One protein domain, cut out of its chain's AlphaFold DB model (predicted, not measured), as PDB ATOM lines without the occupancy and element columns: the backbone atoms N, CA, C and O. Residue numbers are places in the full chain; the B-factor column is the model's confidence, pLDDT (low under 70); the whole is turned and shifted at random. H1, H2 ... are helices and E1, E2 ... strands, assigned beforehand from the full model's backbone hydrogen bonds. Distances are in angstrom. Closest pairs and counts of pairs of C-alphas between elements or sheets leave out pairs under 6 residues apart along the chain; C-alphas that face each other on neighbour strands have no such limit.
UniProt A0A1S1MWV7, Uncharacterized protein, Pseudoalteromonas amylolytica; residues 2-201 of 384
ATOM      1  N   ASN A   2      41.645   0.471 -39.996       31.91
ATOM      2  CA  ASN A   2      41.149   1.777 -39.571       31.91
ATOM      3  C   ASN A   2      40.649   1.667 -38.132       31.91
ATOM      4  O   ASN A   2      39.839   0.787 -37.827       31.91
ATOM      5  N   SER A   3      41.187   2.502 -37.248       37.66
ATOM      6  CA  SER A   3      40.847   2.469 -35.827       37.66
ATOM      7  C   SER A   3      39.350   2.743 -35.634       37.66
ATOM      8  O   SER A   3      38.729   3.454 -36.423       37.66
ATOM      9  N   VAL A   4      38.752   2.214 -34.564       42.97
ATOM     10  CA  VAL A   4      37.378   2.564 -34.157       42.97
ATOM     11  C   VAL A   4      37.211   4.089 -34.008       42.97
ATOM     12  O   VAL A   4      36.130   4.604 -34.292       42.97
ATOM     13  N   SER A   5      38.289   4.828 -33.698       43.97
ATOM     14  CA  SER A   5      38.309   6.295 -33.775       43.97
ATOM     15  C   SER A   5      37.970   6.809 -35.178       43.97
ATOM     16  O   SER A   5      37.090   7.647 -35.286       43.97
ATOM     17  N   GLU A   6      38.549   6.281 -36.261       39.22
ATOM     18  CA  GLU A   6      38.244   6.754 -37.627       39.22
ATOM     19  C   GLU A   6      36.782   6.498 -38.032       39.22
ATOM     20  O   GLU A   6      36.168   7.347 -38.669       39.22
ATOM     21  N   LYS A   7      36.177   5.378 -37.610       42.28
ATOM     22  CA  LYS A   7      34.764   5.081 -37.926       42.28
ATOM     23  C   LYS A   7      33.756   5.879 -37.093       42.28
ATOM     24  O   LYS A   7      32.668   6.166 -37.587       42.28
ATOM     25  N   ILE A   8      34.083   6.242 -35.850       44.38
ATOM     26  CA  ILE A   8      33.227   7.112 -35.022       44.38
ATOM     27  C   ILE A   8      33.398   8.586 -35.439       44.38
ATOM     28  O   ILE A   8      32.424   9.342 -35.429       44.38
ATOM     29  N   MET A   9      34.600   8.986 -35.872       45.47
ATOM     30  CA  MET A   9      34.920  10.367 -36.259       45.47
ATOM     31  C   MET A   9      34.178  10.863 -37.508       45.47
ATOM     32  O   MET A   9      33.921  12.063 -37.601       45.47
ATOM     33  N   ASP A  10      33.766   9.982 -38.422       42.53
ATOM     34  CA  ASP A  10      33.144  10.394 -39.691       42.53
ATOM     35  C   ASP A  10      31.653  10.785 -39.599       42.53
ATOM     36  O   ASP A  10      31.104  11.314 -40.565       42.53
ATOM     37  N   SER A  11      30.968  10.580 -38.462       46.03
ATOM     38  CA  SER A  11      29.500  10.763 -38.392       46.03
ATOM     39  C   SER A  11      28.969  11.755 -37.349       46.03
ATOM     40  O   SER A  11      27.794  12.121 -37.417       46.03
ATOM     41  N   GLN A  12      29.791  12.253 -36.417       58.62
ATOM     42  CA  GLN A  12      29.344  13.218 -35.401       58.62
ATOM     43  C   GLN A  12      30.331  14.376 -35.246       58.62
ATOM     44  O   GLN A  12      31.419  14.229 -34.694       58.62
ATOM     45  N   ARG A  13      29.928  15.571 -35.700       63.03
ATOM     46  CA  ARG A  13      30.657  16.799 -35.360       63.03
ATOM     47  C   ARG A  13      30.571  17.026 -33.843       63.03
ATOM     48  O   ARG A  13      29.464  16.955 -33.304       63.03
ATOM     49  N   PRO A  14      31.687  17.338 -33.160       69.88
ATOM     50  CA  PRO A  14      31.650  17.632 -31.736       69.88
ATOM     51  C   PRO A  14      30.764  18.851 -31.454       69.88
ATOM     52  O   PRO A  14      30.777  19.829 -32.201       69.88
ATOM     53  N   LEU A  15      30.029  18.813 -30.342       81.25
ATOM     54  CA  LEU A  15      29.140  19.899 -29.902       81.25
ATOM     55  C   LEU A  15      29.889  21.139 -29.365       81.25
ATOM     56  O   LEU A  15      29.266  22.149 -29.046       81.25
ATOM     57  N   ILE A  16      31.211  21.046 -29.231       88.19
ATOM     58  CA  ILE A  16      32.116  22.081 -28.728       88.19
ATOM     59  C   ILE A  16      33.385  22.089 -29.583       88.19
ATOM     60  O   ILE A  16      33.872  21.034 -29.992       88.19
ATOM     61  N   SER A  17      33.942  23.267 -29.854       90.50
ATOM     62  CA  SER A  17      35.205  23.372 -30.589       90.50
ATOM     63  C   SER A  17      36.380  22.746 -29.822       90.50
ATOM     64  O   SER A  17      36.434  22.765 -28.591       90.50
ATOM     65  N   LEU A  18      37.390  22.240 -30.546       90.62
ATOM     66  CA  LEU A  18      38.604  21.672 -29.934       90.62
ATOM     67  C   LEU A  18      39.311  22.668 -29.007       90.62
ATOM     68  O   LEU A  18      39.804  22.298 -27.943       90.62
ATOM     69  N   ASN A  19      39.342  23.946 -29.387       93.00
ATOM     70  CA  ASN A  19      39.945  24.998 -28.574       93.00
ATOM     71  C   ASN A  19      39.181  25.215 -27.264       93.00
ATOM     72  O   ASN A  19      39.811  25.310 -26.211       93.00
ATOM     73  N   ALA A  20      37.846  25.251 -27.311       93.31
ATOM     74  CA  ALA A  20      37.029  25.371 -26.110       93.31
ATOM     75  C   ALA A  20      37.154  24.124 -25.218       93.31
ATOM     76  O   ALA A  20      37.277  24.252 -24.000       93.31
ATOM     77  N   TYR A  21      37.243  22.926 -25.801       93.69
ATOM     78  CA  TYR A  21      37.443  21.700 -25.031       93.69
ATOM     79  C   TYR A  21      38.818  21.633 -24.347       93.69
ATOM     80  O   TYR A  21      38.910  21.334 -23.156       93.69
ATOM     81  N   ASN A  22      39.890  22.019 -25.045       94.69
ATOM     82  CA  ASN A  22      41.221  22.178 -24.448       94.69
ATOM     83  C   ASN A  22      41.220  23.187 -23.289       94.69
ATOM     84  O   ASN A  22      41.913  23.002 -22.284       94.69
ATOM     85  N   GLU A  23      40.432  24.255 -23.402       96.00
ATOM     86  CA  GLU A  23      40.269  25.223 -22.322       96.00
ATOM     87  C   GLU A  23      39.504  24.647 -21.121       96.00
ATOM     88  O   GLU A  23      39.795  25.038 -19.989       96.00
ATOM     89  N   CYS A  24      38.612  23.670 -21.317       96.50
ATOM     90  CA  CYS A  24      37.967  22.946 -20.216       96.50
ATOM     91  C   CYS A  24      38.999  22.160 -19.383       96.50
ATOM     92  O   CYS A  24      38.975  22.228 -18.153       96.50
ATOM     93  N   PHE A  25      39.965  21.487 -20.029       96.00
ATOM     94  CA  PHE A  25      41.083  20.825 -19.331       96.00
ATOM     95  C   PHE A  25      41.923  21.817 -18.528       96.00
ATOM     96  O   PHE A  25      42.213  21.577 -17.352       96.00
ATOM     97  N   ARG A  26      42.292  22.952 -19.134       97.19
ATOM     98  CA  ARG A  26      43.045  23.999 -18.428       97.19
ATOM     99  C   ARG A  26      42.250  24.557 -17.256       97.19
ATOM    100  O   ARG A  26      42.799  24.671 -16.169       97.19
ATOM    101  N   SER A  27      40.967  24.847 -17.434       97.94
ATOM    102  CA  SER A  27      40.104  25.384 -16.375       97.94
ATOM    103  C   SER A  27      39.978  24.414 -15.200       97.94
ATOM    104  O   SER A  27      40.160  24.819 -14.049       97.94
ATOM    105  N   ALA A  28      39.800  23.118 -15.476       97.25
ATOM    106  CA  ALA A  28      39.808  22.086 -14.444       97.25
ATOM    107  C   ALA A  28      41.153  22.027 -13.695       97.25
ATOM    108  O   ALA A  28      41.179  21.997 -12.462       97.25
ATOM    109  N   LEU A  29      42.278  22.097 -14.417       97.38
ATOM    110  CA  LEU A  29      43.616  22.156 -13.820       97.38
ATOM    111  C   LEU A  29      43.834  23.411 -12.965       97.38
ATOM    112  O   LEU A  29      44.431  23.307 -11.895       97.38
ATOM    113  N   ARG A  30      43.348  24.583 -13.392       97.75
ATOM    114  CA  ARG A  30      43.456  25.829 -12.612       97.75
ATOM    115  C   ARG A  30      42.730  25.708 -11.278       97.75
ATOM    116  O   ARG A  30      43.287  26.120 -10.264       97.75
ATOM    117  N   ARG A  31      41.543  25.089 -11.242       97.31
ATOM    118  CA  ARG A  31      40.813  24.832  -9.984       97.31
ATOM    119  C   ARG A  31      41.606  23.935  -9.031       97.31
ATOM    120  O   ARG A  31      41.754  24.279  -7.858       97.31
ATOM    121  N   LEU A  32      42.194  22.847  -9.538       95.50
ATOM    122  CA  LEU A  32      43.105  22.002  -8.752       95.50
ATOM    123  C   LEU A  32      44.324  22.796  -8.257       95.50
ATOM    124  O   LEU A  32      44.677  22.730  -7.081       95.50
ATOM    125  N   ALA A  33      44.957  23.579  -9.132       95.00
ATOM    126  CA  ALA A  33      46.117  24.388  -8.780       95.00
ATOM    127  C   ALA A  33      45.795  25.428  -7.702       95.00
ATOM    128  O   ALA A  33      46.589  25.583  -6.774       95.00
ATOM    129  N   ILE A  34      44.633  26.091  -7.766       95.62
ATOM    130  CA  ILE A  34      44.176  26.991  -6.701       95.62
ATOM    131  C   ILE A  34      44.039  26.213  -5.397       95.62
ATOM    132  O   ILE A  34      44.568  26.666  -4.389       95.62
ATOM    133  N   PHE A  35      43.403  25.038  -5.396       94.19
ATOM    134  CA  PHE A  35      43.267  24.239  -4.178       94.19
ATOM    135  C   PHE A  35      44.630  23.936  -3.529       94.19
ATOM    136  O   PHE A  35      44.822  24.242  -2.350       94.19
ATOM    137  N   PHE A  36      45.601  23.426  -4.296       91.69
ATOM    138  CA  PHE A  36      46.925  23.043  -3.777       91.69
ATOM    139  C   PHE A  36      47.844  24.216  -3.415       91.69
ATOM    140  O   PHE A  36      48.798  24.039  -2.654       91.69
ATOM    141  N   ASN A  37      47.611  25.394  -3.995       91.94
ATOM    142  CA  ASN A  37      48.442  26.579  -3.773       91.94
ATOM    143  C   ASN A  37      47.746  27.650  -2.919       91.94
ATOM    144  O   ASN A  37      48.381  28.636  -2.547       91.94
ATOM    145  N   SER A  38      46.470  27.461  -2.569       86.19
ATOM    146  CA  SER A  38      45.754  28.318  -1.623       86.19
ATOM    147  C   SER A  38      46.322  28.119  -0.216       86.19
ATOM    148  O   SER A  38      46.400  27.000   0.281       86.19
ATOM    149  N   GLY A  39      46.786  29.206   0.406       72.00
ATOM    150  CA  GLY A  39      47.459  29.176   1.712       72.00
ATOM    151  C   GLY A  39      48.992  29.195   1.646       72.00
ATOM    152  O   GLY A  39      49.630  29.480   2.656       72.00
ATOM    153  N   LYS A  40      49.599  28.993   0.466       67.69
ATOM    154  CA  LYS A  40      51.028  29.268   0.244       67.69
ATOM    155  C   LYS A  40      51.186  30.742  -0.128       67.69
ATOM    156  O   LYS A  40      50.478  31.235  -1.009       67.69
ATOM    157  N   GLN A  41      52.071  31.449   0.575       60.06
ATOM    158  CA  GLN A  41      52.273  32.896   0.446       60.06
ATOM    159  C   GLN A  41      52.274  33.349  -1.035       60.06
ATOM    160  O   GLN A  41      53.083  32.908  -1.849       60.06
ATOM    161  N   TYR A  42      51.314  34.224  -1.366       62.78
ATOM    162  CA  TYR A  42      51.199  35.028  -2.594       62.78
ATOM    163  C   TYR A  42      50.933  34.333  -3.946       62.78
ATOM    164  O   TYR A  42      50.858  35.035  -4.954       62.78
ATOM    165  N   THR A  43      50.719  33.012  -4.016       79.62
ATOM    166  CA  THR A  43      50.519  32.336  -5.323       79.62
ATOM    167  C   THR A  43      49.057  32.352  -5.798       79.62
ATOM    168  O   THR A  43      48.757  32.918  -6.849       79.62
ATOM    169  N   CYS A  44      48.129  31.780  -5.023       89.38
ATOM    170  CA  CYS A  44      46.696  31.758  -5.339       89.38
ATOM    171  C   CYS A  44      45.865  32.165  -4.117       89.38
ATOM    172  O   CYS A  44      46.130  31.715  -3.001       89.38
ATOM    173  N   SER A  45      44.827  32.978  -4.323       91.12
ATOM    174  CA  SER A  45      43.839  33.259  -3.275       91.12
ATOM    175  C   SER A  45      42.838  32.111  -3.179       91.12
ATOM    176  O   SER A  45      42.314  31.672  -4.200       91.12
ATOM    177  N   HIS A  46      42.512  31.654  -1.964       90.56
ATOM    178  CA  HIS A  46      41.464  30.644  -1.768       90.56
ATOM    179  C   HIS A  46      40.101  31.115  -2.301       90.56
ATOM    180  O   HIS A  46      39.359  30.333  -2.887       90.56
ATOM    181  N   ARG A  47      39.816  32.421  -2.184       93.12
ATOM    182  CA  ARG A  47      38.572  33.039  -2.676       93.12
ATOM    183  C   ARG A  47      38.399  32.917  -4.190       93.12
ATOM    184  O   ARG A  47      37.291  33.053  -4.685       93.12
ATOM    185  N   TRP A  48      39.466  32.631  -4.941       95.44
ATOM    186  CA  TRP A  48      39.354  32.411  -6.383       95.44
ATOM    187  C   TRP A  48      38.545  31.166  -6.748       95.44
ATOM    188  O   TRP A  48      38.047  31.093  -7.865       95.44
ATOM    189  N   LEU A  49      38.361  30.210  -5.831       94.69
ATOM    190  CA  LEU A  49      37.490  29.054  -6.075       94.69
ATOM    191  C   LEU A  49      36.018  29.460  -6.257       94.69
ATOM    192  O   LEU A  49      35.279  28.743  -6.930       94.69
ATOM    193  N   GLU A  50      35.614  30.611  -5.711       94.25
ATOM    194  CA  GLU A  50      34.265  31.178  -5.845       94.25
ATOM    195  C   GLU A  50      34.049  31.887  -7.197       94.25
ATOM    196  O   GLU A  50      32.917  32.218  -7.548       94.25
ATOM    197  N   LEU A  51      35.117  32.122  -7.970       95.31
ATOM    198  CA  LEU A  51      35.026  32.743  -9.292       95.31
ATOM    199  C   LEU A  51      34.521  31.747 -10.351       95.31
ATOM    200  O   LEU A  51      34.683  30.521 -10.245       95.31
ATOM    201  N   SER A  52      33.949  32.294 -11.428       94.44
ATOM    202  CA  SER A  52      33.657  31.515 -12.635       94.44
ATOM    203  C   SER A  52      34.949  31.016 -13.292       94.44
ATOM    204  O   SER A  52      36.041  31.512 -13.005       94.44
ATOM    205  N   ASP A  53      34.836  30.044 -14.200       95.19
ATOM    206  CA  ASP A  53      35.996  29.534 -14.942       95.19
ATOM    207  C   ASP A  53      36.693  30.649 -15.743       95.19
ATOM    208  O   ASP A  53      37.923  30.706 -15.789       95.19
ATOM    209  N   GLU A  54      35.926  31.594 -16.300       95.25
ATOM    210  CA  GLU A  54      36.468  32.777 -16.971       95.25
ATOM    211  C   GLU A  54      37.194  33.711 -15.997       95.25
ATOM    212  O   GLU A  54      38.309  34.135 -16.293       95.25
ATOM    213  N   GLY A  55      36.623  33.973 -14.816       96.69
ATOM    214  CA  GLY A  55      37.274  34.798 -13.794       96.69
ATOM    215  C   GLY A  55      38.598  34.198 -13.312       96.69
ATOM    216  O   GLY A  55      39.601  34.903 -13.211       96.69
ATOM    217  N   ILE A  56      38.644  32.878 -13.097       97.38
ATOM    218  CA  ILE A  56      39.886  32.162 -12.759       97.38
ATOM    219  C   ILE A  56      40.912  32.276 -13.892       97.38
ATOM    220  O   ILE A  56      42.092  32.527 -13.641       97.38
ATOM    221  N   ARG A  57      40.486  32.080 -15.144       96.94
ATOM    222  CA  ARG A  57      41.363  32.213 -16.314       96.94
ATOM    223  C   ARG A  57      41.977  33.609 -16.385       96.94
ATOM    224  O   ARG A  57      43.168  33.728 -16.668       96.94
ATOM    225  N   ASP A  58      41.185  34.645 -16.144       97.25
ATOM    226  CA  ASP A  58      41.638  36.029 -16.246       97.25
ATOM    227  C   ASP A  58      42.662  36.360 -15.139       97.25
ATOM    228  O   ASP A  58      43.705  36.943 -15.436       97.25
ATOM    229  N   GLU A  59      42.473  35.853 -13.915       96.50
ATOM    230  CA  GLU A  59      43.472  35.923 -12.831       96.50
ATOM    231  C   GLU A  59      44.780  35.186 -13.175       96.50
ATOM    232  O   GLU A  59      45.883  35.709 -12.984       96.50
ATOM    233  N   PHE A  60      44.681  33.974 -13.735       96.38
ATOM    234  CA  PHE A  60      45.855  33.207 -14.167       96.38
ATOM    235  C   PHE A  60      46.615  33.907 -15.296       96.38
ATOM    236  O   PHE A  60      47.846  33.888 -15.297       96.38
ATOM    237  N   LYS A  61      45.912  34.555 -16.233       95.69
ATOM    238  CA  LYS A  61      46.528  35.355 -17.300       95.69
ATOM    239  C   LYS A  61      47.208  36.602 -16.748       95.69
ATOM    240  O   LYS A  61      48.381  36.821 -17.051       95.69
ATOM    241  N   ALA A  62      46.513  37.373 -15.909       95.31
ATOM    242  CA  ALA A  62      47.037  38.601 -15.309       95.31
ATOM    243  C   ALA A  62      48.342  38.347 -14.541       95.31
ATOM    244  O   ALA A  62      49.286  39.131 -14.629       95.31
ATOM    245  N   LYS A  63      48.430  37.204 -13.850       93.31
ATOM    246  CA  LYS A  63      49.605  36.809 -13.059       93.31
ATOM    247  C   LYS A  63      50.546  35.822 -13.758       93.31
ATOM    248  O   LYS A  63      51.496  35.352 -13.138       93.31
ATOM    249  N   ARG A  64      50.298  35.498 -15.035       93.88
ATOM    250  CA  ARG A  64      51.078  34.540 -15.848       93.88
ATOM    251  C   ARG A  64      51.309  33.190 -15.147       93.88
ATOM    252  O   ARG A  64      52.407  32.637 -15.185       93.88
ATOM    253  N   LEU A  65      50.276  32.656 -14.494       93.75
ATOM    254  CA  LEU A  65      50.374  31.465 -13.644       93.75
ATOM    255  C   LEU A  65      50.277  30.140 -14.401       93.75
ATOM    256  O   LEU A  65      50.766  29.137 -13.885       93.75
ATOM    257  N   ASP A  66      49.697  30.116 -15.606       94.50
ATOM    258  CA  ASP A  66      49.496  28.870 -16.364       94.50
ATOM    259  C   ASP A  66      50.807  28.061 -16.515       94.50
ATOM    260  O   ASP A  66      50.853  26.942 -16.007       94.50
ATOM    261  N   PRO A  67      51.920  28.606 -17.061       93.00
ATOM    262  CA  PRO A  67      53.183  27.860 -17.187       93.00
ATOM    263  C   PRO A  67      53.840  27.492 -15.845       93.00
ATOM    264  O   PRO A  67      54.741  26.649 -15.775       93.00
ATOM    265  N   LEU A  68      53.439  28.173 -14.769       92.19
ATOM    266  CA  LEU A  68      54.044  28.040 -13.449       92.19
ATOM    267  C   LEU A  68      53.372  26.956 -12.609       92.19
ATOM    268  O   LEU A  68      54.059  26.356 -11.775       92.19
ATOM    269  N   LEU A  69      52.065  26.761 -12.803       94.38
ATOM    270  CA  LEU A  69      51.212  25.961 -11.930       94.38
ATOM    271  C   LEU A  69      50.505  24.808 -12.635       94.38
ATOM    272  O   LEU A  69      50.119  23.870 -11.941       94.38
ATOM    273  N   ILE A  70      50.304  24.859 -13.955       96.56
ATOM    274  CA  ILE A  70      49.563  23.813 -14.663       96.56
ATOM    275  C   ILE A  70      50.249  23.366 -15.951       96.56
ATOM    276  O   ILE A  70      50.953  24.113 -16.630       96.56
ATOM    277  N   SER A  71      50.043  22.110 -16.326       95.44
ATOM    278  CA  SER A  71      50.380  21.614 -17.659       95.44
ATOM    279  C   SER A  71      49.394  20.546 -18.086       95.44
ATOM    280  O   SER A  71      49.093  19.631 -17.327       95.44
ATOM    281  N   PHE A  72      48.907  20.677 -19.314       94.06
ATOM    282  CA  PHE A  72      48.043  19.705 -19.960       94.06
ATOM    283  C   PHE A  72      48.771  19.153 -21.181       94.06
ATOM    284  O   PHE A  72      49.198  19.938 -22.032       94.06
ATOM    285  N   ARG A  73      48.938  17.830 -21.252       90.81
ATOM    286  CA  ARG A  73      49.593  17.155 -22.379       90.81
ATOM    287  C   ARG A  73      48.706  16.031 -22.907       90.81
ATOM    288  O   ARG A  73      48.313  15.146 -22.154       90.81
ATOM    289  N   LYS A  74      48.440  16.058 -24.213       87.00
ATOM    290  CA  LYS A  74      47.891  14.921 -24.958       87.00
ATOM    291  C   LYS A  74      49.074  14.036 -25.364       87.00
ATOM    292  O   LYS A  74      49.968  14.500 -26.068       87.00
ATOM    293  N   LEU A  75      49.129  12.814 -24.845       81.12
ATOM    294  CA  LEU A  75      50.156  11.825 -25.157       81.12
ATOM    295  C   LEU A  75      49.664  10.923 -26.285       81.12
ATOM    296  O   LEU A  75      48.569  10.363 -26.188       81.12
ATOM    297  N   GLN A  76      50.502  10.731 -27.301       69.00
ATOM    298  CA  GLN A  76      50.335   9.634 -28.253       69.00
ATOM    299  C   GLN A  76      50.425   8.296 -27.510       69.00
ATOM    300  O   GLN A  76      51.214   8.166 -26.568       69.00
ATOM    301  N   ALA A  77      49.585   7.330 -27.894       59.69
ATOM    302  CA  ALA A  77      49.561   6.005 -27.276       59.69
ATOM    303  C   ALA A  77      50.983   5.416 -27.267       59.69
ATOM    304  O   ALA A  77      51.633   5.304 -28.304       59.69
ATOM    305  N   ALA A  78      51.493   5.104 -26.073       53.03
ATOM    306  CA  ALA A  78      52.930   4.957 -25.840       53.03
ATOM    307  C   ALA A  78      53.559   3.685 -26.438       53.03
ATOM    308  O   ALA A  78      54.776   3.530 -26.366       53.03
ATOM    309  N   THR A  79      52.782   2.764 -27.016       53.22
ATOM    310  CA  THR A  79      53.315   1.476 -27.484       53.22
ATOM    311  C   THR A  79      52.502   0.868 -28.621       53.22
ATOM    312  O   THR A  79      51.291   0.701 -28.493       53.22
ATOM    313  N   GLU A  80      53.196   0.395 -29.664       53.88
ATOM    314  CA  GLU A  80      52.645  -0.435 -30.753       53.88
ATOM    315  C   GLU A  80      51.843  -1.646 -30.242       53.88
ATOM    316  O   GLU A  80      50.876  -2.055 -30.878       53.88
ATOM    317  N   LYS A  81      52.186  -2.174 -29.056       53.53
ATOM    318  CA  LYS A  81      51.452  -3.260 -28.390       53.53
ATOM    319  C   LYS A  81      50.005  -2.898 -28.028       53.53
ATOM    320  O   LYS A  81      49.124  -3.723 -28.222       53.53
ATOM    321  N   LEU A  82      49.745  -1.677 -27.551       56.72
ATOM    322  CA  LEU A  82      48.386  -1.231 -27.197       56.72
ATOM    323  C   LEU A  82      47.533  -0.942 -28.438       56.72
ATOM    324  O   LEU A  82      46.323  -1.135 -28.409       56.72
ATOM    325  N   ASN A  83      48.163  -0.570 -29.556       58.94
ATOM    326  CA  ASN A  83      47.471  -0.388 -30.836       58.94
ATOM    327  C   ASN A  83      46.943  -1.711 -31.425       58.94
ATOM    328  O   ASN A  83      46.078  -1.679 -32.297       58.94
ATOM    329  N   GLN A  84      47.462  -2.854 -30.966       61.00
ATOM    330  CA  GLN A  84      47.024  -4.199 -31.362       61.00
ATOM    331  C   GLN A  84      46.147  -4.883 -30.298       61.00
ATOM    332  O   GLN A  84      45.653  -5.984 -30.539       61.00
ATOM    333  N   ALA A  85      45.964  -4.259 -29.132       63.28
ATOM    334  CA  ALA A  85      45.192  -4.823 -28.034       63.28
ATOM    335  C   ALA A  85      43.674  -4.773 -28.325       63.28
ATOM    336  O   ALA A  85      43.217  -3.846 -29.004       63.28
ATOM    337  N   PRO A  86      42.878  -5.729 -27.806       65.69
ATOM    338  CA  PRO A  86      41.421  -5.687 -27.897       65.69
ATOM    339  C   PRO A  86      40.844  -4.378 -27.345       65.69
ATOM    340  O   PRO A  86      41.394  -3.786 -26.413       65.69
ATOM    341  N   ASP A  87      39.688  -3.954 -27.861       62.56
ATOM    342  CA  ASP A  87      39.040  -2.704 -27.440       62.56
ATOM    343  C   ASP A  87      38.772  -2.655 -25.927       62.56
ATOM    344  O   ASP A  87      38.846  -1.584 -25.330       62.56
ATOM    345  N   SER A  88      38.522  -3.798 -25.277       62.69
ATOM    346  CA  SER A  88      38.358  -3.897 -23.821       62.69
ATOM    347  C   SER A  88      39.639  -3.587 -23.050       62.69
ATOM    348  O   SER A  88      39.591  -2.875 -22.049       62.69
ATOM    349  N   GLU A  89      40.789  -4.050 -23.534       64.12
ATOM    350  CA  GLU A  89      42.098  -3.751 -22.953       64.12
ATOM    351  C   GLU A  89      42.430  -2.269 -23.161       64.12
ATOM    352  O   GLU A  89      42.767  -1.560 -22.216       64.12
ATOM    353  N   ARG A  90      42.186  -1.730 -24.356       65.88
ATOM    354  CA  ARG A  90      42.311  -0.286 -24.617       65.88
ATOM    355  C   ARG A  90      41.364   0.554 -23.753       65.88
ATOM    356  O   ARG A  90      41.764   1.596 -23.232       65.88
ATOM    357  N   ALA A  91      40.139   0.077 -23.518       62.97
ATOM    358  CA  ALA A  91      39.147   0.704 -22.644       62.97
ATOM    359  C   ALA A  91      39.570   0.763 -21.169       62.97
ATOM    360  O   ALA A  91      39.142   1.644 -20.416       62.97
ATOM    361  N   GLU A  92      40.422  -0.162 -20.745       63.03
ATOM    362  CA  GLU A  92      41.080  -0.104 -19.449       63.03
ATOM    363  C   GLU A  92      42.280   0.843 -19.508       63.03
ATOM    364  O   GLU A  92      42.289   1.847 -18.798       63.03
ATOM    365  N   HIS A  93      43.242   0.562 -20.392       62.84
ATOM    366  CA  HIS A  93      44.576   1.165 -20.452       62.84
ATOM    367  C   HIS A  93      44.597   2.641 -20.843       62.84
ATOM    368  O   HIS A  93      45.393   3.416 -20.310       62.84
ATOM    369  N   GLU A  94      43.705   3.054 -21.737       68.00
ATOM    370  CA  GLU A  94      43.767   4.382 -22.331       68.00
ATOM    371  C   GLU A  94      42.860   5.402 -21.624       68.00
ATOM    372  O   GLU A  94      42.993   6.589 -21.887       68.00
ATOM    373  N   PHE A  95      41.989   4.998 -20.686       65.88
ATOM    374  CA  PHE A  95      40.984   5.883 -20.060       65.88
ATOM    375  C   PHE A  95      41.390   6.501 -18.712       65.88
ATOM    376  O   PHE A  95      40.610   7.266 -18.133       65.88
ATOM    377  N   TYR A  96      42.599   6.221 -18.216       66.50
ATOM    378  CA  TYR A  96      43.160   6.879 -17.032       66.50
ATOM    379  C   TYR A  96      44.242   7.879 -17.426       66.50
ATOM    380  O   TYR A  96      45.244   7.532 -18.046       66.50
ATOM    381  N   GLY A  97      44.047   9.138 -17.040       71.50
ATOM    382  CA  GLY A  97      45.082  10.153 -17.179       71.50
ATOM    383  C   GLY A  97      46.090  10.105 -16.031       71.50
ATOM    384  O   GLY A  97      45.782   9.691 -14.912       71.50
ATOM    385  N   ARG A  98      47.305  10.568 -16.304       82.75
ATOM    386  CA  ARG A  98      48.414  10.596 -15.355       82.75
ATOM    387  C   ARG A  98      48.517  11.965 -14.700       82.75
ATOM    388  O   ARG A  98      48.724  12.971 -15.373       82.75
ATOM    389  N   PHE A  99      48.448  11.985 -13.371       84.62
ATOM    390  CA  PHE A  99      48.720  13.183 -12.577       84.62
ATOM    391  C   PHE A  99      50.149  13.199 -12.061       84.62
ATOM    392  O   PHE A  99      50.611  12.229 -11.453       84.62
ATOM    393  N   GLN A 100      50.826  14.331 -12.220       88.44
ATOM    394  CA  GLN A 100      52.097  14.603 -11.559       88.44
ATOM    395  C   GLN A 100      51.981  15.888 -10.747       88.44
ATOM    396  O   GLN A 100      51.527  16.917 -11.246       88.44
ATOM    397  N   PHE A 101      52.416  15.812  -9.493       88.94
ATOM    398  CA  PHE A 101      52.459  16.932  -8.567       88.94
ATOM    399  C   PHE A 101      53.918  17.258  -8.289       88.94
ATOM    400  O   PHE A 101      54.590  16.532  -7.565       88.94
ATOM    401  N   GLN A 102      54.428  18.322  -8.901       89.56
ATOM    402  CA  GLN A 102      55.819  18.726  -8.726       89.56
ATOM    403  C   GLN A 102      55.887  19.905  -7.762       89.56
ATOM    404  O   GLN A 102      55.347  20.981  -8.033       89.56
ATOM    405  N   GLN A 103      56.559  19.708  -6.630       86.25
ATOM    406  CA  GLN A 103      56.880  20.792  -5.713       86.25
ATOM    407  C   GLN A 103      58.065  21.584  -6.284       86.25
ATOM    408  O   GLN A 103      59.145  21.043  -6.502       86.25
ATOM    409  N   ARG A 104      57.861  22.875  -6.543       82.81
ATOM    410  CA  ARG A 104      58.904  23.814  -6.974       82.81
ATOM    411  C   ARG A 104      59.306  24.657  -5.768       82.81
ATOM    412  O   ARG A 104      58.434  25.118  -5.038       82.81
ATOM    413  N   SER A 105      60.607  24.805  -5.530       71.44
ATOM    414  CA  SER A 105      61.166  25.311  -4.269       71.44
ATOM    415  C   SER A 105      61.217  26.841  -4.145       71.44
ATOM    416  O   SER A 105      61.259  27.334  -3.022       71.44
ATOM    417  N   ALA A 106      61.153  27.608  -5.240       70.62
ATOM    418  CA  ALA A 106      61.254  29.072  -5.189       70.62
ATOM    419  C   ALA A 106      60.420  29.781  -6.285       70.62
ATOM    420  O   ALA A 106      60.772  29.699  -7.464       70.62
ATOM    421  N   PRO A 107      59.327  30.495  -5.932       73.50
ATOM    422  CA  PRO A 107      58.584  30.378  -4.671       73.50
ATOM    423  C   PRO A 107      58.003  28.965  -4.498       73.50
ATOM    424  O   PRO A 107      57.797  28.257  -5.486       73.50
ATOM    425  N   SER A 108      57.731  28.563  -3.250       82.25
ATOM    426  CA  SER A 108      57.114  27.266  -2.940       82.25
ATOM    427  C   SER A 108      55.742  27.153  -3.607       82.25
ATOM    428  O   SER A 108      54.770  27.761  -3.162       82.25
ATOM    429  N   ARG A 109      55.663  26.367  -4.681       88.25
ATOM    430  CA  ARG A 109      54.437  26.157  -5.459       88.25
ATOM    431  C   ARG A 109      54.327  24.715  -5.917       88.25
ATOM    432  O   ARG A 109      55.331  24.056  -6.176       88.25
ATOM    433  N   ARG A 110      53.096  24.239  -6.050       90.06
ATOM    434  CA  ARG A 110      52.786  22.931  -6.610       90.06
ATOM    435  C   ARG A 110      52.334  23.093  -8.048       90.06
ATOM    436  O   ARG A 110      51.302  23.711  -8.305       90.06
ATOM    437  N   HIS A 111      53.115  22.529  -8.959       93.12
ATOM    438  CA  HIS A 111      52.759  22.409 -10.363       93.12
ATOM    439  C   HIS A 111      51.950  21.127 -10.565       93.12
ATOM    440  O   HIS A 111      52.396  20.048 -10.169       93.12
ATOM    441  N   VAL A 112      50.772  21.255 -11.170       93.56
ATOM    442  CA  VAL A 112      49.863  20.153 -11.490       93.56
ATOM    443  C   VAL A 112      49.965  19.845 -12.978       93.56
ATOM    444  O   VAL A 112      49.539  20.636 -13.820       93.56
ATOM    445  N   THR A 113      50.513  18.685 -13.308       93.94
ATOM    446  CA  THR A 113      50.540  18.190 -14.685       93.94
ATOM    447  C   THR A 113      49.511  17.086 -14.843       93.94
ATOM    448  O   THR A 113      49.482  16.155 -14.037       93.94
ATOM    449  N   PHE A 114      48.695  17.191 -15.885       92.81
ATOM    450  CA  PHE A 114      47.801  16.134 -16.325       92.81
ATOM    451  C   PHE A 114      48.160  15.709 -17.744       92.81
ATOM    452  O   PHE A 114      48.114  16.518 -18.677       92.81
ATOM    453  N   ASP A 115      48.487  14.431 -17.879       89.25
ATOM    454  CA  ASP A 115      48.730  13.798 -19.163       89.25
ATOM    455  C   ASP A 115      47.555  12.876 -19.489       89.25
ATOM    456  O   ASP A 115      47.261  11.960 -18.719       89.25
ATOM    457  N   CYS A 116      46.880  13.094 -20.614       86.69
ATOM    458  CA  CYS A 116      45.859  12.172 -21.109       86.69
ATOM    459  C   CYS A 116      46.334  11.467 -22.370       86.69
ATOM    460  O   CYS A 116      47.076  12.041 -23.162       86.69
ATOM    461  N   THR A 117      45.865  10.245 -22.590       80.94
ATOM    462  CA  THR A 117      46.021   9.582 -23.886       80.94
ATOM    463  C   THR A 117      45.171  10.286 -24.945       80.94
ATOM    464  O   THR A 117      44.203  10.991 -24.625       80.94
ATOM    465  N   GLU A 118      45.501  10.080 -26.219       81.06
ATOM    466  CA  GLU A 118      44.659  10.581 -27.307       81.06
ATOM    467  C   GLU A 118      43.263   9.979 -27.279       81.06
ATOM    468  O   GLU A 118      42.283  10.695 -27.448       81.06
ATOM    469  N   VAL A 119      43.174   8.691 -26.963       77.12
ATOM    470  CA  VAL A 119      41.915   7.949 -26.945       77.12
ATOM    471  C   VAL A 119      40.975   8.476 -25.874       77.12
ATOM    472  O   VAL A 119      39.821   8.763 -26.185       77.12
ATOM    473  N   PHE A 120      41.447   8.707 -24.643       80.50
ATOM    474  CA  PHE A 120      40.604   9.346 -23.631       80.50
ATOM    475  C   PHE A 120      40.140  10.725 -24.093       80.50
ATOM    476  O   PHE A 120      38.959  11.038 -23.962       80.50
ATOM    477  N   TYR A 121      41.046  11.545 -24.630       86.19
ATOM    478  CA  TYR A 121      40.716  12.890 -25.096       86.19
ATOM    479  C   TYR A 121      39.638  12.867 -26.190       86.19
ATOM    480  O   TYR A 121      38.630  13.561 -26.074       86.19
ATOM    481  N   ASP A 122      39.813  12.034 -27.215       82.62
ATOM    482  CA  ASP A 122      38.909  11.974 -28.361       82.62
ATOM    483  C   ASP A 122      37.541  11.407 -27.944       82.62
ATOM    484  O   ASP A 122      36.503  12.004 -28.232       82.62
ATOM    485  N   TRP A 123      37.508  10.315 -27.171       80.88
ATOM    486  CA  TRP A 123      36.251   9.742 -26.678       80.88
ATOM    487  C   TRP A 123      35.518  10.669 -25.718       80.88
ATOM    488  O   TRP A 123      34.294  10.790 -25.794       80.88
ATOM    489  N   SER A 124      36.242  11.318 -24.806       84.31
ATOM    490  CA  SER A 124      35.632  12.249 -23.859       84.31
ATOM    491  C   SER A 124      35.081  13.489 -24.559       84.31
ATOM    492  O   SER A 124      34.048  13.979 -24.115       84.31
ATOM    493  N   LEU A 125      35.672  13.938 -25.668       87.44
ATOM    494  CA  LEU A 125      35.107  14.980 -26.525       87.44
ATOM    495  C   LEU A 125      33.842  14.507 -27.259       87.44
ATOM    496  O   LEU A 125      32.815  15.183 -27.214       87.44
ATOM    497  N   LEU A 126      33.906  13.354 -27.929       83.12
ATOM    498  CA  LEU A 126      32.810  12.832 -28.759       83.12
ATOM    499  C   LEU A 126      31.599  12.391 -27.927       83.12
ATOM    500  O   LEU A 126      30.459  12.513 -28.359       83.12
ATOM    501  N   SER A 127      31.834  11.935 -26.697       83.94
ATOM    502  CA  SER A 127      30.788  11.475 -25.774       83.94
ATOM    503  C   SER A 127      30.107  12.609 -24.996       83.94
ATOM    504  O   SER A 127      29.351  12.343 -24.045       83.94
ATOM    505  N   LEU A 128      30.395  13.869 -25.340       87.00
ATOM    506  CA  LEU A 128      29.737  15.022 -24.742       87.00
ATOM    507  C   LEU A 128      28.278  15.111 -25.183       87.00
ATOM    508  O   LEU A 128      27.935  14.958 -26.351       87.00
ATOM    509  N   HIS A 129      27.406  15.414 -24.233       87.19
ATOM    510  CA  HIS A 129      26.001  15.693 -24.482       87.19
ATOM    511  C   HIS A 129      25.520  16.802 -23.558       87.19
ATOM    512  O   HIS A 129      26.078  17.023 -22.481       87.19
ATOM    513  N   MET A 130      24.453  17.485 -23.968       85.19
ATOM    514  CA  MET A 130      23.856  18.526 -23.142       85.19
ATOM    515  C   MET A 130      23.288  17.910 -21.855       85.19
ATOM    516  O   MET A 130      22.464  16.989 -21.936       85.19
ATOM    517  N   PRO A 131      23.710  18.387 -20.670       84.31
ATOM    518  CA  PRO A 131      23.158  17.906 -19.415       84.31
ATOM    519  C   PRO A 131      21.694  18.336 -19.289       84.31
ATOM    520  O   PRO A 131      21.293  19.410 -19.742       84.31
ATOM    521  N   ARG A 132      20.887  17.514 -18.614       79.56
ATOM    522  CA  ARG A 132      19.543  17.915 -18.181       79.56
ATOM    523  C   ARG A 132      19.680  18.718 -16.890       79.56
ATOM    524  O   ARG A 132      20.000  18.137 -15.855       79.56
ATOM    525  N   VAL A 133      19.460  20.028 -16.968       73.25
ATOM    526  CA  VAL A 133      19.496  20.943 -15.817       73.25
ATOM    527  C   VAL A 133      18.064  21.336 -15.479       73.25
ATOM    528  O   VAL A 133      17.356  21.857 -16.339       73.25
ATOM    529  N   THR A 134      17.623  21.055 -14.255       68.69
ATOM    530  CA  THR A 134      16.246  21.340 -13.812       68.69
ATOM    531  C   THR A 134      16.158  22.592 -12.945       68.69
ATOM    532  O   THR A 134      15.093  23.196 -12.836       68.69
ATOM    533  N   THR A 135      17.279  23.032 -12.365       61.19
ATOM    534  CA  THR A 135      17.325  24.196 -11.472       61.19
ATOM    535  C   THR A 135      17.885  25.446 -12.148       61.19
ATOM    536  O   THR A 135      19.055  25.469 -12.529       61.19
ATOM    537  N   GLY A 136      17.075  26.512 -12.211       52.59
ATOM    538  CA  GLY A 136      17.532  27.912 -12.262       52.59
ATOM    539  C   GLY A 136      18.484  28.302 -13.398       52.59
ATOM    540  O   GLY A 136      19.204  29.292 -13.271       52.59
ATOM    541  N   CYS A 137      18.540  27.533 -14.483       48.44
ATOM    542  CA  CYS A 137      19.267  27.929 -15.675       48.44
ATOM    543  C   CYS A 137      18.298  28.663 -16.596       48.44
ATOM    544  O   CYS A 137      17.449  28.043 -17.232       48.44
ATOM    545  N   GLU A 138      18.479  29.976 -16.730       47.94
ATOM    546  CA  GLU A 138      18.320  30.570 -18.051       47.94
ATOM    547  C   GLU A 138      19.257  29.765 -18.953       47.94
ATOM    548  O   GLU A 138      20.480  29.811 -18.787       47.94
ATOM    549  N   LEU A 139      18.689  28.893 -19.792       51.38
ATOM    550  CA  LEU A 139      19.452  28.202 -20.820       51.38
ATOM    551  C   LEU A 139      20.145  29.309 -21.600       51.38
ATOM    552  O   LEU A 139      19.489  30.076 -22.304       51.38
ATOM    553  N   THR A 140      21.455  29.452 -21.403       52.28
ATOM    554  CA  THR A 140      22.225  30.418 -22.169       52.28
ATOM    555  C   THR A 140      21.935  30.111 -23.627       52.28
ATOM    556  O   THR A 140      22.100  28.966 -24.050       52.28
ATOM    557  N   SER A 141      21.508  31.109 -24.399       53.19
ATOM    558  CA  SER A 141      21.259  30.957 -25.840       53.19
ATOM    559  C   SER A 141      22.477  30.393 -26.590       53.19
ATOM    560  O   SER A 141      22.348  29.882 -27.697       53.19
ATOM    561  N   ASN A 142      23.656  30.438 -25.961       71.12
ATOM    562  CA  ASN A 142      24.876  29.781 -26.392       71.12
ATOM    563  C   ASN A 142      25.029  28.372 -25.771       71.12
ATOM    564  O   ASN A 142      25.442  28.225 -24.616       71.12
ATOM    565  N   SER A 143      24.732  27.341 -26.565       78.75
ATOM    566  CA  SER A 143      24.879  25.925 -26.203       78.75
ATOM    567  C   SER A 143      26.332  25.503 -25.941       78.75
ATOM    568  O   SER A 143      26.570  24.687 -25.050       78.75
ATOM    569  N   GLU A 144      27.309  26.090 -26.642       86.50
ATOM    570  CA  GLU A 144      28.736  25.772 -26.477       86.50
ATOM    571  C   GLU A 144      29.256  26.219 -25.104       86.50
ATOM    572  O   GLU A 144      30.000  25.487 -24.446       86.50
ATOM    573  N   LYS A 145      28.827  27.393 -24.620       86.69
ATOM    574  CA  LYS A 145      29.225  27.894 -23.294       86.69
ATOM    575  C   LYS A 145      28.724  26.981 -22.175       86.69
ATOM    576  O   LYS A 145      29.499  26.615 -21.292       86.69
ATOM    577  N   LEU A 146      27.448  26.594 -22.224       87.44
ATOM    578  CA  LEU A 146      26.869  25.679 -21.239       87.44
ATOM    579  C   LEU A 146      27.582  24.322 -21.263       87.44
ATOM    580  O   LEU A 146      27.911  23.779 -20.208       87.44
ATOM    581  N   LEU A 147      27.872  23.800 -22.457       89.94
ATOM    582  CA  LEU A 147      28.591  22.540 -22.596       89.94
ATOM    583  C   LEU A 147      30.041  22.635 -22.100       89.94
ATOM    584  O   LEU A 147      30.521  21.692 -21.483       89.94
ATOM    585  N   SER A 148      30.715  23.771 -22.295       92.56
ATOM    586  CA  SER A 148      32.067  24.021 -21.771       92.56
ATOM    587  C   SER A 148      32.096  24.010 -20.240       92.56
ATOM    588  O   SER A 148      32.975  23.401 -19.627       92.56
ATOM    589  N   GLN A 149      31.102  24.639 -19.605       91.81
ATOM    590  CA  GLN A 149      30.944  24.611 -18.148       91.81
ATOM    591  C   GLN A 149      30.688  23.184 -17.655       91.81
ATOM    592  O   GLN A 149      31.340  22.711 -16.726       91.81
ATOM    593  N   ALA A 150      29.784  22.469 -18.321       92.19
ATOM    594  CA  ALA A 150      29.471  21.086 -17.998       92.19
ATOM    595  C   ALA A 150      30.701  20.166 -18.141       92.19
ATOM    596  O   ALA A 150      31.035  19.411 -17.224       92.19
ATOM    597  N   ALA A 151      31.436  20.292 -19.249       93.44
ATOM    598  CA  ALA A 151      32.665  19.552 -19.512       93.44
ATOM    599  C   ALA A 151      33.755  19.867 -18.477       93.44
ATOM    600  O   ALA A 151      34.417  18.952 -17.989       93.44
ATOM    601  N   THR A 152      33.907  21.134 -18.081       95.88
ATOM    602  CA  THR A 152      34.834  21.530 -17.012       95.88
ATOM    603  C   THR A 152      34.433  20.901 -15.677       95.88
ATOM    604  O   THR A 152      35.275  20.271 -15.038       95.88
ATOM    605  N   ASN A 153      33.153  20.955 -15.283       94.50
ATOM    606  CA  ASN A 153      32.652  20.281 -14.077       94.50
ATOM    607  C   ASN A 153      32.933  18.772 -14.107       94.50
ATOM    608  O   ASN A 153      33.313  18.184 -13.090       94.50
ATOM    609  N   TYR A 154      32.715  18.128 -15.259       93.19
ATOM    610  CA  TYR A 154      33.033  16.717 -15.471       93.19
ATOM    611  C   TYR A 154      34.519  16.435 -15.233       93.19
ATOM    612  O   TYR A 154      34.853  15.568 -14.421       93.19
ATOM    613  N   LEU A 155      35.399  17.208 -15.874       93.69
ATOM    614  CA  LEU A 155      36.847  17.062 -15.757       93.69
ATOM    615  C   LEU A 155      37.336  17.313 -14.329       93.69
ATOM    616  O   LEU A 155      38.103  16.508 -13.820       93.69
ATOM    617  N   VAL A 156      36.843  18.343 -13.634       95.88
ATOM    618  CA  VAL A 156      37.199  18.610 -12.227       95.88
ATOM    619  C   VAL A 156      36.883  17.405 -11.342       95.88
ATOM    620  O   VAL A 156      37.733  16.970 -10.565       95.88
ATOM    621  N   LYS A 157      35.681  16.824 -11.466       94.62
ATOM    622  CA  LYS A 157      35.319  15.628 -10.693       94.62
ATOM    623  C   LYS A 157      36.187  14.429 -11.077       94.62
ATOM    624  O   LYS A 157      36.677  13.734 -10.192       94.62
ATOM    625  N   ASN A 158      36.381  14.187 -12.374       90.38
ATOM    626  CA  ASN A 158      37.213  13.087 -12.862       90.38
ATOM    627  C   ASN A 158      38.662  13.208 -12.363       90.38
ATOM    628  O   ASN A 158      39.258  12.223 -11.933       90.38
ATOM    629  N   PHE A 159      39.203  14.425 -12.340       93.00
ATOM    630  CA  PHE A 159      40.531  14.706 -11.817       93.00
ATOM    631  C   PHE A 159      40.610  14.359 -10.335       93.00
ATOM    632  O   PHE A 159      41.492  13.602  -9.944       93.00
ATOM    633  N   TRP A 160      39.660  14.818  -9.517       93.81
ATOM    634  CA  TRP A 160      39.636  14.463  -8.098       93.81
ATOM    635  C   TRP A 160      39.481  12.968  -7.843       93.81
ATOM    636  O   TRP A 160      40.150  12.446  -6.959       93.81
ATOM    637  N   HIS A 161      38.663  12.275  -8.631       90.50
ATOM    638  CA  HIS A 161      38.523  10.823  -8.554       90.50
ATOM    639  C   HIS A 161      39.875  10.118  -8.767       90.50
ATOM    640  O   HIS A 161      40.308   9.336  -7.923       90.50
ATOM    641  N   ASN A 162      40.603  10.479  -9.829       86.88
ATOM    642  CA  ASN A 162      41.930   9.926 -10.119       86.88
ATOM    643  C   ASN A 162      42.979  10.310  -9.061       86.88
ATOM    644  O   ASN A 162      43.826   9.501  -8.688       86.88
ATOM    645  N   VAL A 163      42.919  11.539  -8.546       89.25
ATOM    646  CA  VAL A 163      43.798  12.010  -7.468       89.25
ATOM    647  C   VAL A 163      43.554  11.226  -6.181       89.25
ATOM    648  O   VAL A 163      44.511  10.821  -5.523       89.25
ATOM    649  N   VAL A 164      42.296  10.947  -5.839       90.00
ATOM    650  CA  VAL A 164      41.953  10.140  -4.664       90.00
ATOM    651  C   VAL A 164      42.453   8.705  -4.817       90.00
ATOM    652  O   VAL A 164      43.114   8.210  -3.904       90.00
ATOM    653  N   HIS A 165      42.215   8.071  -5.968       86.38
ATOM    654  CA  HIS A 165      42.760   6.746  -6.277       86.38
ATOM    655  C   HIS A 165      44.276   6.695  -6.068       86.38
ATOM    656  O   HIS A 165      44.777   5.859  -5.311       86.38
ATOM    657  N   LYS A 166      44.997   7.657  -6.651       84.50
ATOM    658  CA  LYS A 166      46.456   7.712  -6.565       84.50
ATOM    659  C   LYS A 166      46.962   7.853  -5.130       84.50
ATOM    660  O   LYS A 166      47.922   7.190  -4.754       84.50
ATOM    661  N   LEU A 167      46.343   8.717  -4.329       84.06
ATOM    662  CA  LEU A 167      46.907   9.140  -3.039       84.06
ATOM    663  C   LEU A 167      46.404   8.356  -1.834       84.06
ATOM    664  O   LEU A 167      47.122   8.211  -0.843       84.06
ATOM    665  N   PHE A 168      45.150   7.914  -1.874       83.38
ATOM    666  CA  PHE A 168      44.552   7.183  -0.762       83.38
ATOM    667  C   PHE A 168      44.621   5.678  -0.960       83.38
ATOM    668  O   PHE A 168      44.659   4.956   0.030       83.38
ATOM    669  N   GLN A 169      44.631   5.215  -2.208       83.38
ATOM    670  CA  GLN A 169      44.484   3.795  -2.527       83.38
ATOM    671  C   GLN A 169      45.702   3.231  -3.260       83.38
ATOM    672  O   GLN A 169      45.781   2.024  -3.454       83.38
ATOM    673  N   GLY A 170      46.652   4.085  -3.659       83.12
ATOM    674  CA  GLY A 170      47.818   3.664  -4.429       83.12
ATOM    675  C   GLY A 170      47.459   3.132  -5.818       83.12
ATOM    676  O   GLY A 170      48.265   2.426  -6.409       83.12
ATOM    677  N   ILE A 171      46.269   3.458  -6.336       81.06
ATOM    678  CA  ILE A 171      45.798   3.041  -7.661       81.06
ATOM    679  C   ILE A 171      46.156   4.144  -8.658       81.06
ATOM    680  O   ILE A 171      45.701   5.281  -8.532       81.06
ATOM    681  N   HIS A 172      46.987   3.828  -9.643       78.94
ATOM    682  CA  HIS A 172      47.501   4.786 -10.617       78.94
ATOM    683  C   HIS A 172      47.762   4.126 -11.976       78.94
ATOM    684  O   HIS A 172      47.528   2.935 -12.161       78.94
ATOM    685  N   GLU A 173      48.263   4.900 -12.939       73.19
ATOM    686  CA  GLU A 173      48.369   4.517 -14.352       73.19
ATOM    687  C   GLU A 173      49.170   3.229 -14.617       73.19
ATOM    688  O   GLU A 173      48.991   2.609 -15.658       73.19
ATOM    689  N   LEU A 174      50.038   2.819 -13.686       76.38
ATOM    690  CA  LEU A 174      50.901   1.649 -13.861       76.38
ATOM    691  C   LEU A 174      50.299   0.370 -13.285       76.38
ATOM    692  O   LEU A 174      50.674  -0.694 -13.745       76.38
ATOM    693  N   ASN A 175      49.398   0.453 -12.303       76.00
ATOM    694  CA  ASN A 175      48.917  -0.721 -11.569       76.00
ATOM    695  C   ASN A 175      47.393  -0.871 -11.567       76.00
ATOM    696  O   ASN A 175      46.898  -1.906 -11.149       76.00
ATOM    697  N   PHE A 176      46.621   0.102 -12.066       70.94
ATOM    698  CA  PHE A 176      45.153   0.026 -12.049       70.94
ATOM    699  C   PHE A 176      44.578  -1.232 -12.737       70.94
ATOM    700  O   PHE A 176      43.476  -1.662 -12.402       70.94
ATOM    701  N   HIS A 177      45.313  -1.819 -13.685       66.81
ATOM    702  CA  HIS A 177      44.948  -3.059 -14.366       66.81
ATOM    703  C   HIS A 177      45.031  -4.283 -13.436       66.81
ATOM    704  O   HIS A 177      44.191  -5.172 -13.525       66.81
ATOM    705  N   GLU A 178      45.974  -4.291 -12.486       69.94
ATOM    706  CA  GLU A 178      46.127  -5.330 -11.452       69.94
ATOM    707  C   GLU A 178      44.916  -5.365 -10.516       69.94
ATOM    708  O   GLU A 178      44.542  -6.403  -9.975       69.94
ATOM    709  N   PHE A 179      44.251  -4.221 -10.373       63.56
ATOM    710  CA  PHE A 179      43.022  -4.097  -9.608       63.56
ATOM    711  C   PHE A 179      41.785  -4.601 -10.364       63.56
ATOM    712  O   PHE A 179      40.700  -4.597  -9.781       63.56
ATOM    713  N   GLY A 180      41.944  -5.048 -11.621       53.62
ATOM    714  CA  GLY A 180      41.191  -6.127 -12.275       53.62
ATOM    715  C   GLY A 180      39.677  -6.137 -12.089       53.62
ATOM    716  O   GLY A 180      39.080  -7.188 -11.899       53.62
ATOM    717  N   GLY A 181      39.036  -4.975 -12.017       50.84
ATOM    718  CA  GLY A 181      37.638  -4.883 -11.608       50.84
ATOM    719  C   GLY A 181      37.318  -5.287 -10.154       50.84
ATOM    720  O   GLY A 181      36.215  -5.015  -9.697       50.84
ATOM    721  N   GLY A 182      38.256  -5.859  -9.399       41.34
ATOM    722  CA  GLY A 182      38.122  -6.217  -7.985       41.34
ATOM    723  C   GLY A 182      38.209  -5.022  -7.031       41.34
ATOM    724  O   GLY A 182      37.459  -4.971  -6.059       41.34
ATOM    725  N   ALA A 183      39.019  -3.998  -7.334       49.72
ATOM    726  CA  ALA A 183      39.029  -2.770  -6.521       49.72
ATOM    727  C   ALA A 183      37.702  -1.994  -6.596       49.72
ATOM    728  O   ALA A 183      37.329  -1.289  -5.654       49.72
ATOM    729  N   ARG A 184      36.918  -2.218  -7.661       61.28
ATOM    730  CA  ARG A 184      35.625  -1.568  -7.928       61.28
ATOM    731  C   ARG A 184      34.628  -1.633  -6.767       61.28
ATOM    732  O   ARG A 184      33.724  -0.798  -6.711       61.28
ATOM    733  N   TYR A 185      34.732  -2.629  -5.884       57.78
ATOM    734  CA  TYR A 185      33.734  -2.880  -4.843       57.78
ATOM    735  C   TYR A 185      33.886  -2.014  -3.585       57.78
ATOM    736  O   TYR A 185      32.913  -1.892  -2.845       57.78
ATOM    737  N   GLU A 186      35.037  -1.366  -3.366       61.44
ATOM    738  CA  GLU A 186      35.242  -0.463  -2.216       61.44
ATOM    739  C   GLU A 186      36.046   0.799  -2.567       61.44
ATOM    740  O   GLU A 186      35.754   1.888  -2.054       61.44
ATOM    741  N   SER A 187      37.014   0.696  -3.488       69.75
ATOM    742  CA  SER A 187      37.880   1.822  -3.841       69.75
ATOM    743  C   SER A 187      37.124   2.900  -4.617       69.75
ATOM    744  O   SER A 187      37.209   4.082  -4.281       69.75
ATOM    745  N   ASP A 188      36.326   2.495  -5.608       78.19
ATOM    746  CA  ASP A 188      35.602   3.415  -6.493       78.19
ATOM    747  C   ASP A 188      34.519   4.193  -5.747       78.19
ATOM    748  O   ASP A 188      34.308   5.369  -6.026       78.19
ATOM    749  N   PHE A 189      33.849   3.575  -4.768       83.19
ATOM    750  CA  PHE A 189      32.798   4.245  -3.996       83.19
ATOM    751  C   PHE A 189      33.375   5.363  -3.137       83.19
ATOM    752  O   PHE A 189      32.841   6.473  -3.124       83.19
ATOM    753  N   THR A 190      34.502   5.087  -2.479       83.31
ATOM    754  CA  THR A 190      35.233   6.090  -1.705       83.31
ATOM    755  C   THR A 190      35.759   7.193  -2.622       83.31
ATOM    756  O   THR A 190      35.563   8.373  -2.334       83.31
ATOM    757  N   ALA A 191      36.364   6.833  -3.759       88.19
ATOM    758  CA  ALA A 191      36.918   7.794  -4.707       88.19
ATOM    759  C   ALA A 191      35.848   8.696  -5.338       88.19
ATOM    760  O   ALA A 191      36.009   9.915  -5.345       88.19
ATOM    761  N   ASP A 192      34.726   8.137  -5.801       89.69
ATOM    762  CA  ASP A 192      33.591   8.903  -6.329       89.69
ATOM    763  C   ASP A 192      32.983   9.828  -5.268       89.69
ATOM    764  O   ASP A 192      32.656  10.984  -5.557       89.69
ATOM    765  N   ASN A 193      32.848   9.343  -4.033       92.31
ATOM    766  CA  ASN A 193      32.302  10.123  -2.932       92.31
ATOM    767  C   ASN A 193      33.214  11.304  -2.558       92.31
ATOM    768  O   ASN A 193      32.745  12.441  -2.487       92.31
ATOM    769  N   LEU A 194      34.519  11.073  -2.393       93.62
ATOM    770  CA  LEU A 194      35.473  12.155  -2.140       93.62
ATOM    771  C   LEU A 194      35.565  13.110  -3.337       93.62
ATOM    772  O   LEU A 194      35.611  14.322  -3.141       93.62
ATOM    773  N   ALA A 195      35.491  12.613  -4.573       94.38
ATOM    774  CA  ALA A 195      35.448  13.459  -5.763       94.38
ATOM    775  C   ALA A 195      34.210  14.369  -5.802       94.38
ATOM    776  O   ALA A 195      34.320  15.517  -6.226       94.38
ATOM    777  N   ASN A 196      33.048  13.911  -5.322       95.75
ATOM    778  CA  ASN A 196      31.860  14.761  -5.179       95.75
ATOM    779  C   ASN A 196      32.085  15.896  -4.167       95.75
ATOM    780  O   ASN A 196      31.705  17.036  -4.432       95.75
ATOM    781  N   ILE A 197      32.722  15.607  -3.027       95.88
ATOM    782  CA  ILE A 197      33.084  16.624  -2.025       95.88
ATOM    783  C   ILE A 197      34.055  17.633  -2.636       95.88
ATOM    784  O   ILE A 197      33.837  18.843  -2.556       95.88
ATOM    785  N   MET A 198      35.111  17.137  -3.276       96.50
ATOM    786  CA  MET A 198      36.171  17.970  -3.829       96.50
ATOM    787  C   MET A 198      35.722  18.776  -5.046       96.50
ATOM    788  O   MET A 198      36.224  19.882  -5.255       96.50
ATOM    789  N   LEU A 199      34.734  18.290  -5.803       96.88
ATOM    790  CA  LEU A 199      34.047  19.083  -6.816       96.88
ATOM    791  C   LEU A 199      33.436  20.334  -6.176       96.88
ATOM    792  O   LEU A 199      33.762  21.434  -6.601       96.88
ATOM    793  N   LEU A 200      32.635  20.195  -5.116       95.88
ATOM    794  CA  LEU A 200      32.042  21.348  -4.423       95.88
ATOM    795  C   LEU A 200      33.111  22.311  -3.887       95.88
ATOM    796  O   LEU A 200      33.027  23.515  -4.131       95.88
ATOM    797  N   VAL A 201      34.156  21.782  -3.239       95.38
ATOM    798  CA  VAL A 201      35.293  22.582  -2.746       95.38
ATOM    799  C   VAL A 201      35.954  23.365  -3.882       95.38
ATOM    800  O   VAL A 201      36.270  24.540  -3.716       95.38
TER     801      VAL A 201
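This is residues 2 to 201 of the 384 residues of an uncharacterized protein of Pseudoalteromonas amylolytica (UniProt A0A1S1MWV7). A small twisted sheet of three strands has one face covered by helix H2, while the longer H9 crosses H2 and reaches the sheet with its residues 159 to 166. H10 packs across H9 on the side away from the sheet, H3, H4 and H5 pack on H2, and H8 follows the sheet at the end where H1, H6 and H7 lie. The printed part has 200 residues, with ten named helices and three named strands in the order H1 H2 H3 H4 H5 E1 H6 H7 E2 E3 H8 H9 H10. The sheet, in the order E1 E3 E2, is mixed, and the class is mostly helix. The whole is compact and rounded, with a radius of gyration of the C-alphas of 17.7 A and spans of 49 by 43 by 31 A.

H1 holds residues 4 to 9, its first C-alpha at (37.378, 2.564, -34.157). H2, residues 18 to 37, is 28.4 A long. H3 holds residues 46 to 50, H4 53 to 62 and H5 66 to 69. E1, residues 70 to 75, is 15.9 A long. H6 holds residues 80 to 83 and H7 87 to 93. E2, residues 98 to 105, spans 22.4 A, and E3, residues 108 to 117, 29.6 A. H8 holds residues 118 to 126. H9, residues 143 to 169, spans 37.9 A from C-alpha 143 at (24.879, 25.925, -26.203). H10, residues 187 to 201, spans 20.9 A and ends at C-alpha 201 at (35.293, 22.582, -2.746).

H2 is the hub, touching four helices. It is on the sheet at a height of 8.7 A, over E1 and E3, slantwise at 42 degrees to E1 on the local plane. H2, H8 and H9 on one face make two layers, helices over a sheet. E1 and E3 are parallel, with N 71 and O 112 3.0 A apart. E2 and E3 are an antiparallel hairpin, with N 100 and O 113 2.9 A apart. H9 touches H2 with residues 148 to 159 alone, at a steep tilt of 45 degrees, the closest C-alphas being those of Cys 24 and Thr 152, 4.7 A apart. H10 touches H9 at a steep tilt of 52 degrees, opposite ways, the closest C-alphas being those of Trp 160 and Ala 195, 4.9 A apart. Every O i to N i+4 pair is within hydrogen-bond range in H1, H2, H4, H7, H8, H9 and H10; in H3 it is 0 of 1, with 2 of 2 O i to N i+3 pairs, and H5 and H6 are too short for an O i to N i+4 pair.

The C-alphas of Asn 2 and Gln 41, the two farthest apart, are 51.9 A apart. The printed part has no cut. The links H8 to H9 and H9 to H10 are long. Mean pLDDT of the printed part is 80.0; residues 2 to 14, 40 to 42, 76 to 96, 134 to 141 and 177 to 187 are under 70.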